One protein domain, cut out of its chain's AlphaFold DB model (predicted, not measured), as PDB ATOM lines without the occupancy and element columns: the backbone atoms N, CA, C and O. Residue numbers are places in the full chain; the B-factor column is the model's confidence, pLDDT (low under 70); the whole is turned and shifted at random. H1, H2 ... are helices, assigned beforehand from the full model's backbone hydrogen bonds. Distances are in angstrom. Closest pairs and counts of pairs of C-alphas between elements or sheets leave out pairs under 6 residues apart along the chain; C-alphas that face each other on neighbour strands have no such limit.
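Overview. This is residues 551 to 635 of the 636 residues of an uncharacterized protein of Parvibaculum sp (UniProt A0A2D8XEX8). A short helix, H5, is the core, and the other helices are set around it: the long H1 crosses it at a right angle with residues 564 to 571, H3 packs on it from roughly the opposite side, and H4 packs near its first residues. H2 packs on H3, and a long loop, residues 572 to 585, leads to it from H1. The printed part has 85 residues with five named helices, H1 to H5 in chain order, and no named strand: all helix, with mostly crossed packing. It is compact, with a radius of gyration of the C-alphas of 12.3 A and spans of 36 by 25 by 22 A.

Along the chain. Find C-alpha 551 at (175.727, 173.013, 142.855); from there H1, residues 551 to 571, runs 29.5 A to C-alpha 571 at (156.374, 193.980, 135.409). Next come H2, residues 586 to 596, 15.2 A long, H3, residues 600 to 608, and H4, residues 613 to 619. H5, residues 624 to 633, runs 14.4 A to C-alpha 633 at (153.338, 186.029, 132.957).

Arrangement. Begin at H5, the hub. It touches H1 about perpendicular, at 90 degrees; their closest C-alphas, Ala 567 and Gln 628, are 5.8 A apart. H3 touches it at 81 degrees, closest at C-alphas Tyr 607 and Lys 631, 5.7 A. H4 touches it at a steep tilt of 64 degrees, opposite ways, closest at C-alphas Ala 617 and His 624, 5.4 A. Farther out, H2 touches H3 at 82 degrees, closest at C-alphas Gly 593 and Asn 600, 5.3 A. H1 is apart from H2 and H3. Every O i to N i+4 pair is within hydrogen-bond range in H2, H3, H4 and H5, and 16 of 17 in H1.

Size, cuts and confidence. The C-alphas of Asp 551 and Ser 575, the two farthest apart, are 37.1 A from each other. The printed part has no cut. The link from H1 to H2 is long, with 14 residues; the other three are tight. Look for pLDDT under 70 at residues 572 to 578; the mean of the printed part is 87.3.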
ATOM      1  N   ASP A 551     175.564 171.643 142.339       74.62
ATOM      2  CA  ASP A 551     175.727 173.013 142.855       74.62
ATOM      3  C   ASP A 551     175.469 174.086 141.782       74.62
ATOM      4  O   ASP A 551     174.942 175.158 142.076       74.62
ATOM      5  N   GLU A 552     175.793 173.788 140.522       76.88
ATOM      6  CA  GLU A 552     175.532 174.673 139.385       76.88
ATOM      7  C   GLU A 552     174.034 174.791 139.066       76.88
ATOM      8  O   GLU A 552     173.552 175.885 138.768       76.88
ATOM      9  N   GLN A 553     173.289 173.685 139.130       75.38
ATOM     10  CA  GLN A 553     171.839 173.690 138.928       75.38
ATOM     11  C   GLN A 553     171.136 174.465 140.042       75.38
ATOM     12  O   GLN A 553     170.299 175.314 139.742       75.38
ATOM     13  N   MET A 554     171.558 174.256 141.293       76.75
ATOM     14  CA  MET A 554     171.041 175.008 142.433       76.75
ATOM     15  C   MET A 554     171.300 176.509 142.265       76.75
ATOM     16  O   MET A 554     170.386 177.312 142.409       76.75
ATOM     17  N   LEU A 555     172.521 176.909 141.893       79.00
ATOM     18  CA  LEU A 555     172.849 178.318 141.654       79.00
ATOM     19  C   LEU A 555     172.018 178.938 140.526       79.00
ATOM     20  O   LEU A 555     171.586 180.085 140.645       79.00
ATOM     21  N   LYS A 556     171.794 178.200 139.434       79.69
ATOM     22  CA  LYS A 556     170.976 178.668 138.306       79.69
ATOM     23  C   LYS A 556     169.517 178.863 138.704       79.69
ATOM     24  O   LYS A 556     168.923 179.854 138.290       79.69
ATOM     25  N   GLU A 557     168.969 177.963 139.513       81.12
ATOM     26  CA  GLU A 557     167.605 178.075 140.031       81.12
ATOM     27  C   GLU A 557     167.467 179.211 141.052       81.12
ATOM     28  O   GLU A 557     166.533 180.009 140.978       81.12
ATOM     29  N   MET A 558     168.438 179.356 141.956       77.38
ATOM     30  CA  MET A 558     168.478 180.469 142.909       77.38
ATOM     31  C   MET A 558     168.540 181.822 142.196       77.38
ATOM     32  O   MET A 558     167.791 182.736 142.543       77.38
ATOM     33  N   LEU A 559     169.412 181.952 141.190       86.12
ATOM     34  CA  LEU A 559     169.533 183.172 140.394       86.12
ATOM     35  C   LEU A 559     168.212 183.497 139.689       86.12
ATOM     36  O   LEU A 559     167.756 184.638 139.734       86.12
ATOM     37  N   GLU A 560     167.576 182.490 139.097       87.38
ATOM     38  CA  GLU A 560     166.304 182.651 138.399       87.38
ATOM     39  C   GLU A 560     165.173 183.102 139.333       87.38
ATOM     40  O   GLU A 560     164.422 184.009 138.981       87.38
ATOM     41  N   ASN A 561     165.080 182.544 140.542       84.06
ATOM     42  CA  ASN A 561     164.061 182.939 141.517       84.06
ATOM     43  C   ASN A 561     164.255 184.381 142.010       84.06
ATOM     44  O   ASN A 561     163.284 185.126 142.142       84.06
ATOM     45  N   VAL A 562     165.504 184.815 142.222       86.94
ATOM     46  CA  VAL A 562     165.805 186.216 142.564       86.94
ATOM     47  C   VAL A 562     165.425 187.150 141.413       86.94
ATOM     48  O   VAL A 562     164.788 188.180 141.643       86.94
ATOM     49  N   GLN A 563     165.776 186.792 140.174       91.94
ATOM     50  CA  GLN A 563     165.414 187.570 138.986       91.94
ATOM     51  C   GLN A 563     163.890 187.649 138.804       91.94
ATOM     52  O   GLN A 563     163.374 188.712 138.463       91.94
ATOM     53  N   LEU A 564     163.161 186.575 139.121       91.81
ATOM     54  CA  LEU A 564     161.701 186.532 139.090       91.81
ATOM     55  C   LEU A 564     161.056 187.448 140.133       91.81
ATOM     56  O   LEU A 564     160.159 188.213 139.789       91.81
ATOM     57  N   GLU A 565     161.509 187.419 141.386       85.19
ATOM     58  CA  GLU A 565     160.959 188.275 142.447       85.19
ATOM     59  C   GLU A 565     161.238 189.766 142.213       85.19
ATOM     60  O   GLU A 565     160.409 190.622 142.540       85.19
ATOM     61  N   LEU A 566     162.383 190.100 141.609       86.44
ATOM     62  CA  LEU A 566     162.660 191.462 141.151       86.44
ATOM     63  C   LEU A 566     161.743 191.846 139.984       86.44
ATOM     64  O   LEU A 566     161.097 192.891 140.030       86.44
ATOM     65  N   ALA A 567     161.614 190.971 138.985       88.06
ATOM     66  CA  ALA A 567     160.795 191.221 137.806       88.06
ATOM     67  C   ALA A 567     159.304 191.353 138.130       88.06
ATOM     68  O   ALA A 567     158.648 192.216 137.560       88.06
ATOM     69  N   LYS A 568     158.755 190.581 139.077       86.50
ATOM     70  CA  LYS A 568     157.363 190.749 139.532       86.50
ATOM     71  C   LYS A 568     157.100 192.176 140.019       86.50
ATOM     72  O   LYS A 568     156.055 192.742 139.720       86.50
ATOM     73  N   LYS A 569     158.053 192.810 140.709       81.81
ATOM     74  CA  LYS A 569     157.892 194.193 141.201       81.81
ATOM     75  C   LYS A 569     157.875 195.226 140.073       81.81
ATOM     76  O   LYS A 569     157.200 196.247 140.202       81.81
ATOM     77  N   GLU A 570     158.598 194.964 138.988       80.06
ATOM     78  CA  GLU A 570     158.725 195.866 137.838       80.06
ATOM     79  C   GLU A 570     157.607 195.641 136.804       80.06
ATOM     80  O   GLU A 570     156.957 196.590 136.366       80.06
ATOM     81  N   VAL A 571     157.319 194.382 136.463       74.88
ATOM     82  CA  VAL A 571     156.374 193.980 135.409       74.88
ATOM     83  C   VAL A 571     154.916 194.135 135.848       74.88
ATOM     84  O   VAL A 571     154.092 194.547 135.033       74.88
ATOM     85  N   VAL A 572     154.573 193.915 137.128       60.09
ATOM     86  CA  VAL A 572     153.190 194.074 137.644       60.09
ATOM     87  C   VAL A 572     152.679 195.522 137.528       60.09
ATOM     88  O   VAL A 572     151.472 195.763 137.538       60.09
ATOM     89  N   GLN A 573     153.566 196.505 137.337       56.97
ATOM     90  CA  GLN A 573     153.156 197.884 137.040       56.97
ATOM     91  C   GLN A 573     152.674 198.081 135.594       56.97
ATOM     92  O   GLN A 573     151.960 199.045 135.310       56.97
ATOM     93  N   THR A 574     153.008 197.170 134.677       58.00
ATOM     94  CA  THR A 574     152.519 197.185 133.296       58.00
ATOM     95  C   THR A 574     151.265 196.318 133.166       58.00
ATOM     96  O   THR A 574     151.216 195.176 133.600       58.00
ATOM     97  N   SER A 575     150.205 196.876 132.586       52.31
ATOM     98  CA  SER A 575     148.802 196.427 132.639       52.31
ATOM     99  C   SER A 575     148.451 195.059 132.007       52.31
ATOM    100  O   SER A 575     147.284 194.820 131.698       52.31
ATOM    101  N   LEU A 576     149.419 194.165 131.791       57.38
ATOM    102  CA  LEU A 576     149.263 192.876 131.101       57.38
ATOM    103  C   LEU A 576     149.043 191.659 132.029       57.38
ATOM    104  O   LEU A 576     148.663 190.604 131.527       57.38
ATOM    105  N   THR A 577     149.198 191.791 133.352       57.09
ATOM    106  CA  THR A 577     149.247 190.662 134.317       57.09
ATOM    107  C   THR A 577     147.963 190.423 135.132       57.09
ATOM    108  O   THR A 577     148.000 189.892 136.233       57.09
ATOM    109  N   LYS A 578     146.772 190.804 134.647       61.00
ATOM    110  CA  LYS A 578     145.530 190.632 135.445       61.00
ATOM    111  C   LYS A 578     144.889 189.243 135.380       61.00
ATOM    112  O   LYS A 578     143.860 189.027 136.018       61.00
ATOM    113  N   SER A 579     145.429 188.311 134.604       71.12
ATOM    114  CA  SER A 579     144.878 186.957 134.517       71.12
ATOM    115  C   SER A 579     146.013 185.946 134.403       71.12
ATOM    116  O   SER A 579     146.859 186.147 133.527       71.12
ATOM    117  N   PRO A 580     146.024 184.895 135.245       74.44
ATOM    118  CA  PRO A 580     147.032 183.845 135.171       74.44
ATOM    119  C   PRO A 580     146.975 183.202 133.786       74.44
ATOM    120  O   PRO A 580     145.886 182.933 133.264       74.44
ATOM    121  N   ARG A 581     148.138 183.013 133.162       86.62
ATOM    122  CA  ARG A 581     148.262 182.432 131.820       86.62
ATOM    123  C   ARG A 581     149.063 181.155 131.904       86.62
ATOM    124  O   ARG A 581     150.063 181.085 132.608       86.62
ATOM    125  N   SER A 582     148.656 180.147 131.146       91.31
ATOM    126  CA  SER A 582     149.338 178.858 131.188       91.31
ATOM    127  C   SER A 582     150.290 178.701 130.010       91.31
ATOM    128  O   SER A 582     149.888 178.875 128.862       91.31
ATOM    129  N   ILE A 583     151.541 178.303 130.267       93.25
ATOM    130  CA  ILE A 583     152.502 178.004 129.192       93.25
ATOM    131  C   ILE A 583     152.053 176.810 128.329       93.25
ATOM    132  O   ILE A 583     152.440 176.698 127.169       93.25
ATOM    133  N   SER A 584     151.203 175.926 128.866       91.75
ATOM    134  CA  SER A 584     150.632 174.796 128.122       91.75
ATOM    135  C   SER A 584     149.449 175.197 127.229       91.75
ATOM    136  O   SER A 584     149.037 174.421 126.364       91.75
ATOM    137  N   SER A 585     148.913 176.412 127.389       95.06
ATOM    138  CA  SER A 585     147.846 176.955 126.551       95.06
ATOM    139  C   SER A 585     148.437 177.564 125.280       95.06
ATOM    140  O   SER A 585     149.023 178.647 125.292       95.06
ATOM    141  N   ILE A 586     148.233 176.891 124.142       93.69
ATOM    142  CA  ILE A 586     148.668 177.384 122.820       93.69
ATOM    143  C   ILE A 586     148.102 178.785 122.547       93.69
ATOM    144  O   ILE A 586     148.788 179.627 121.965       93.69
ATOM    145  N   THR A 587     146.871 179.051 122.989       94.62
ATOM    146  CA  THR A 587     146.216 180.355 122.850       94.62
ATOM    147  C   THR A 587     146.967 181.444 123.618       94.62
ATOM    148  O   THR A 587     147.211 182.514 123.060       94.62
ATOM    149  N   ASP A 588     147.399 181.169 124.852       93.81
ATOM    150  CA  ASP A 588     148.118 182.143 125.682       93.81
ATOM    151  C   ASP A 588     149.527 182.408 125.152       93.81
ATOM    152  O   ASP A 588     149.937 183.566 125.038       93.81
ATOM    153  N   VAL A 589     150.240 181.349 124.755       95.19
ATOM    154  CA  VAL A 589     151.562 181.454 124.117       95.19
ATOM    155  C   VAL A 589     151.471 182.255 122.821       95.19
ATOM    156  O   VAL A 589     152.276 183.155 122.609       95.19
ATOM    157  N   THR A 590     150.458 181.997 121.988       93.81
ATOM    158  CA  THR A 590     150.246 182.729 120.728       93.81
ATOM    159  C   THR A 590     149.896 184.193 120.977       93.81
ATOM    160  O   THR A 590     150.381 185.081 120.279       93.81
ATOM    161  N   MET A 591     149.077 184.475 121.989       93.00
ATOM    162  CA  MET A 591     148.719 185.841 122.362       93.00
ATOM    163  C   MET A 591     149.945 186.642 122.828       93.00
ATOM    164  O   MET A 591     150.096 187.797 122.428       93.00
ATOM    165  N   ILE A 592     150.823 186.042 123.641       92.25
ATOM    166  CA  ILE A 592     152.070 186.674 124.100       92.25
ATOM    167  C   ILE A 592     153.096 186.787 122.966       92.25
ATOM    168  O   ILE A 592     153.683 187.849 122.776       92.25
ATOM    169  N   GLY A 593     153.266 185.742 122.155       94.00
ATOM    170  CA  GLY A 593     154.136 185.777 120.978       94.00
ATOM    171  C   GLY A 593     153.743 186.906 120.023       94.00
ATOM    172  O   GLY A 593     154.581 187.719 119.634       94.00
ATOM    173  N   ASN A 594     152.445 187.049 119.741       94.38
ATOM    174  CA  ASN A 594     151.928 188.126 118.898       94.38
ATOM    175  C   ASN A 594     152.114 189.516 119.519       94.38
ATOM    176  O   ASN A 594     152.478 190.448 118.800       94.38
ATOM    177  N   SER A 595     151.891 189.681 120.831       92.19
ATOM    178  CA  SER A 595     152.064 190.987 121.488       92.19
ATOM    179  C   SER A 595     153.526 191.440 121.495       92.19
ATOM    180  O   SER A 595     153.803 192.627 121.323       92.19
ATOM    181  N   MET A 596     154.457 190.492 121.616       92.12
ATOM    182  CA  MET A 596     155.901 190.736 121.617       92.12
ATOM    183  C   MET A 596     156.531 190.688 120.217       92.12
ATOM    184  O   MET A 596     157.716 190.973 120.071       92.12
ATOM    185  N   LYS A 597     155.758 190.343 119.176       95.31
ATOM    186  CA  LYS A 597     156.239 190.092 117.803       95.31
ATOM    187  C   LYS A 597     157.352 189.033 117.750       95.31
ATOM    188  O   LYS A 597     158.339 189.196 117.031       95.31
ATOM    189  N   ARG A 598     157.191 187.946 118.511       94.81
ATOM    190  CA  ARG A 598     158.135 186.821 118.594       94.81
ATOM    191  C   ARG A 598     157.478 185.497 118.187       94.81
ATOM    192  O   ARG A 598     156.284 185.316 118.431       94.81
ATOM    193  N   PRO A 599     158.234 184.558 117.592       96.44
ATOM    194  CA  PRO A 599     157.770 183.194 117.367       96.44
ATOM    195  C   PRO A 599     157.340 182.510 118.671       96.44
ATOM    196  O   PRO A 599     157.995 182.650 119.704       96.44
ATOM    197  N   ASN A 600     156.292 181.687 118.612       95.81
ATOM    198  CA  ASN A 600     155.823 180.913 119.769       95.81
ATOM    199  C   ASN A 600     156.915 179.992 120.348       95.81
ATOM    200  O   ASN A 600     156.966 179.782 121.558       95.81
ATOM    201  N   SER A 601     157.810 179.468 119.499       94.75
ATOM    202  CA  SER A 601     158.955 178.645 119.914       94.75
ATOM    203  C   SER A 601     159.903 179.382 120.853       94.75
ATOM    204  O   SER A 601     160.440 178.775 121.781       94.75
ATOM    205  N   ASP A 602     160.091 180.682 120.628       95.25
ATOM    206  CA  ASP A 602     161.000 181.517 121.407       95.25
ATOM    207  C   ASP A 602     160.395 181.781 122.784       95.25
ATOM    208  O   ASP A 602     161.091 181.660 123.784       95.25
ATOM    209  N   ILE A 603     159.081 182.024 122.859       96.50
ATOM    210  CA  ILE A 603     158.360 182.189 124.131       96.50
ATOM    211  C   ILE A 603     158.505 180.940 125.013       96.50
ATOM    212  O   ILE A 603     158.873 181.045 126.182       96.50
ATOM    213  N   VAL A 604     158.280 179.754 124.440       94.44
ATOM    214  CA  VAL A 604     158.406 178.478 125.165       94.44
ATOM    215  C   VAL A 604     159.856 178.227 125.588       94.44
ATOM    216  O   VAL A 604     160.122 177.832 126.723       94.44
ATOM    217  N   SER A 605     160.809 178.513 124.702       94.25
ATOM    218  CA  SER A 605     162.236 178.311 124.965       94.25
ATOM    219  C   SER A 605     162.766 179.267 126.034       94.25
ATOM    220  O   SER A 605     163.547 178.858 126.891       94.25
ATOM    221  N   ILE A 606     162.299 180.516 126.054       95.00
ATOM    222  CA  ILE A 606     162.612 181.485 127.105       95.00
ATOM    223  C   ILE A 606     162.031 181.026 128.433       95.00
ATOM    224  O   ILE A 606     162.763 181.002 129.421       95.00
ATOM    225  N   TYR A 607     160.767 180.597 128.465       94.94
ATOM    226  CA  TYR A 607     160.151 180.084 129.687       94.94
ATOM    227  C   TYR A 607     160.948 178.917 130.291       94.94
ATOM    228  O   TYR A 607     161.213 178.926 131.491       94.94
ATOM    229  N   HIS A 608     161.420 177.974 129.472       93.06
ATOM    230  CA  HIS A 608     162.204 176.826 129.947       93.06
ATOM    231  C   HIS A 608     163.709 177.086 130.123       93.06
ATOM    232  O   HIS A 608     164.404 176.255 130.711       93.06
ATOM    233  N   SER A 609     164.233 178.213 129.634       92.56
ATOM    234  CA  SER A 609     165.640 178.579 129.834       92.56
ATOM    235  C   SER A 609     165.956 178.793 131.321       92.56
ATOM    236  O   SER A 609     165.099 179.239 132.075       92.56
ATOM    237  N   ARG A 610     167.178 178.479 131.759       89.69
ATOM    238  CA  ARG A 610     167.626 178.612 133.159       89.69
ATOM    239  C   ARG A 610     168.868 179.503 133.240       89.69
ATOM    240  O   ARG A 610     169.667 179.522 132.303       89.69
ATOM    241  N   GLY A 611     169.079 180.158 134.380       89.31
ATOM    242  CA  GLY A 611     170.247 181.008 134.639       89.31
ATOM    243  C   GLY A 611     170.018 182.486 134.309       89.31
ATOM    244  O   GLY A 611     168.894 182.963 134.376       89.31
ATOM    245  N   ASP A 612     171.090 183.212 133.980       91.19
ATOM    246  CA  ASP A 612     171.069 184.675 133.845       91.19
ATOM    247  C   ASP A 612     170.225 185.167 132.654       91.19
ATOM    248  O   ASP A 612     170.600 185.006 131.486       91.19
ATOM    249  N   TRP A 613     169.109 185.831 132.962       95.38
ATOM    250  CA  TRP A 613     168.171 186.368 131.977       95.38
ATOM    251  C   TRP A 613     168.762 187.423 131.035       95.38
ATOM    252  O   TRP A 613     168.249 187.579 129.928       95.38
ATOM    253  N   GLU A 614     169.839 188.132 131.392       92.94
ATOM    254  CA  GLU A 614     170.523 189.015 130.434       92.94
ATOM    255  C   GLU A 614     171.206 188.228 129.312       92.94
ATOM    256  O   GLU A 614     171.168 188.624 128.145       92.94
ATOM    257  N   ASN A 615     171.823 187.097 129.651       91.44
ATOM    258  CA  ASN A 615     172.471 186.239 128.665       91.44
ATOM    259  C   ASN A 615     171.438 185.493 127.819       91.44
ATOM    260  O   ASN A 615     171.631 185.367 126.611       91.44
ATOM    261  N   VAL A 616     170.314 185.084 128.420       92.62
ATOM    262  CA  VAL A 616     169.153 184.570 127.675       92.62
ATOM    263  C   VAL A 616     168.653 185.631 126.691       92.62
ATOM    264  O   VAL A 616     168.541 185.354 125.501       92.62
ATOM    265  N   ALA A 617     168.437 186.871 127.138       95.44
ATOM    266  CA  ALA A 617     167.983 187.959 126.273       95.44
ATOM    267  C   ALA A 617     168.927 188.175 125.074       95.44
ATOM    268  O   ALA A 617     168.472 188.243 123.932       95.44
ATOM    269  N   LYS A 618     170.248 188.172 125.302       94.88
ATOM    270  CA  LYS A 618     171.255 188.244 124.227       94.88
ATOM    271  C   LYS A 618     171.164 187.060 123.259       94.88
ATOM    272  O   LYS A 618     171.227 187.276 122.052       94.88
ATOM    273  N   ALA A 619     170.994 185.836 123.765       93.94
ATOM    274  CA  ALA A 619     170.918 184.626 122.945       93.94
ATOM    275  C   ALA A 619     169.694 184.609 122.012       93.94
ATOM    276  O   ALA A 619     169.799 184.152 120.878       93.94
ATOM    277  N   PHE A 620     168.561 185.153 122.465       93.75
ATOM    278  CA  PHE A 620     167.318 185.234 121.687       93.75
ATOM    279  C   PHE A 620     167.150 186.563 120.921       93.75
ATOM    280  O   PHE A 620     166.124 186.787 120.276       93.75
ATOM    281  N   GLY A 621     168.134 187.472 120.970       94.62
ATOM    282  CA  GLY A 621     168.031 188.789 120.331       94.62
ATOM    283  C   GLY A 621     166.855 189.615 120.871       94.62
ATOM    284  O   GLY A 621     166.105 190.229 120.104       94.62
ATOM    285  N   MET A 622     166.655 189.568 122.187       94.44
ATOM    286  CA  MET A 622     165.567 190.199 122.933       94.44
ATOM    287  C   MET A 622     166.111 191.180 123.967       94.44
ATOM    288  O   MET A 622     167.277 191.140 124.356       94.44
ATOM    289  N   THR A 623     165.255 192.091 124.410       95.69
ATOM    290  CA  THR A 623     165.536 192.956 125.554       95.69
ATOM    291  C   THR A 623     165.335 192.186 126.859       95.69
ATOM    292  O   THR A 623     164.545 191.244 126.932       95.69
ATOM    293  N   HIS A 624     166.032 192.597 127.921       94.25
ATOM    294  CA  HIS A 624     165.881 191.978 129.241       94.25
ATOM    295  C   HIS A 624     164.427 192.047 129.749       94.25
ATOM    296  O   HIS A 624     163.897 191.052 130.237       94.25
ATOM    297  N   ASN A 625     163.751 193.178 129.518       93.88
ATOM    298  CA  ASN A 625     162.349 193.386 129.890       93.88
ATOM    299  C   ASN A 625     161.387 192.413 129.182       93.88
ATOM    300  O   ASN A 625     160.409 191.952 129.768       93.88
ATOM    301  N   GLU A 626     161.666 192.060 127.925       94.00
ATOM    302  CA  GLU A 626     160.882 191.054 127.207       94.00
ATOM    303  C   GLU A 626     161.020 189.665 127.859       94.00
ATOM    304  O   GLU A 626     160.016 188.984 128.069       94.00
ATOM    305  N   VAL A 627     162.234 189.262 128.251       95.56
ATOM    306  CA  VAL A 627     162.464 187.991 128.965       95.56
ATOM    307  C   VAL A 627     161.775 187.987 130.332       95.56
ATOM    308  O   VAL A 627     161.074 187.025 130.650       95.56
ATOM    309  N   GLN A 628     161.903 189.074 131.102       94.12
ATOM    310  CA  GLN A 628     161.207 189.251 132.383       94.12
ATOM    311  C   GLN A 628     159.688 189.103 132.219       94.12
ATOM    312  O   GLN A 628     159.050 188.387 132.986       94.12
ATOM    313  N   THR A 629     159.114 189.719 131.182       92.25
ATOM    314  CA  THR A 629     157.672 189.660 130.903       92.25
ATOM    315  C   THR A 629     157.204 188.224 130.651       92.25
ATOM    316  O   THR A 629     156.220 187.794 131.248       92.25
ATOM    317  N   VAL A 630     157.920 187.452 129.824       93.50
ATOM    318  CA  VAL A 630     157.587 186.038 129.560       93.50
ATOM    319  C   VAL A 630     157.695 185.197 130.832       93.50
ATOM    320  O   VAL A 630     156.804 184.402 131.123       93.50
ATOM    321  N   LYS A 631     158.769 185.386 131.608       94.62
ATOM    322  CA  LYS A 631     159.018 184.640 132.847       94.62
ATOM    323  C   LYS A 631     157.982 184.920 133.928       94.62
ATOM    324  O   LYS A 631     157.592 183.992 134.620       94.62
ATOM    325  N   VAL A 632     157.537 186.167 134.067       91.94
ATOM    326  CA  VAL A 632     156.533 186.551 135.068       91.94
ATOM    327  C   VAL A 632     155.139 186.072 134.658       91.94
ATOM    328  O   VAL A 632     154.477 185.422 135.454       91.94
ATOM    329  N   ILE A 633     154.714 186.315 133.411       90.88
ATOM    330  CA  ILE A 633     153.338 186.029 132.957       90.88
ATOM    331  C   ILE A 633     152.956 184.547 133.058       90.88
ATOM    332  O   ILE A 633     151.791 184.240 133.291       90.88
ATOM    333  N   PHE A 634     153.907 183.637 132.840       91.06
ATOM    334  CA  PHE A 634     153.660 182.190 132.853       91.06
ATOM    335  C   PHE A 634     154.064 181.504 134.167       91.06
ATOM    336  O   PHE A 634     154.036 180.275 134.244       91.06
ATOM    337  N   ASN A 635     154.495 182.273 135.170       86.62
ATOM    338  CA  ASN A 635     154.888 181.769 136.490       86.62
ATOM    339  C   ASN A 635     154.003 182.333 137.625       86.62
ATOM    340  O   ASN A 635     154.301 182.117 138.799       86.62
TER     341      ASN A 635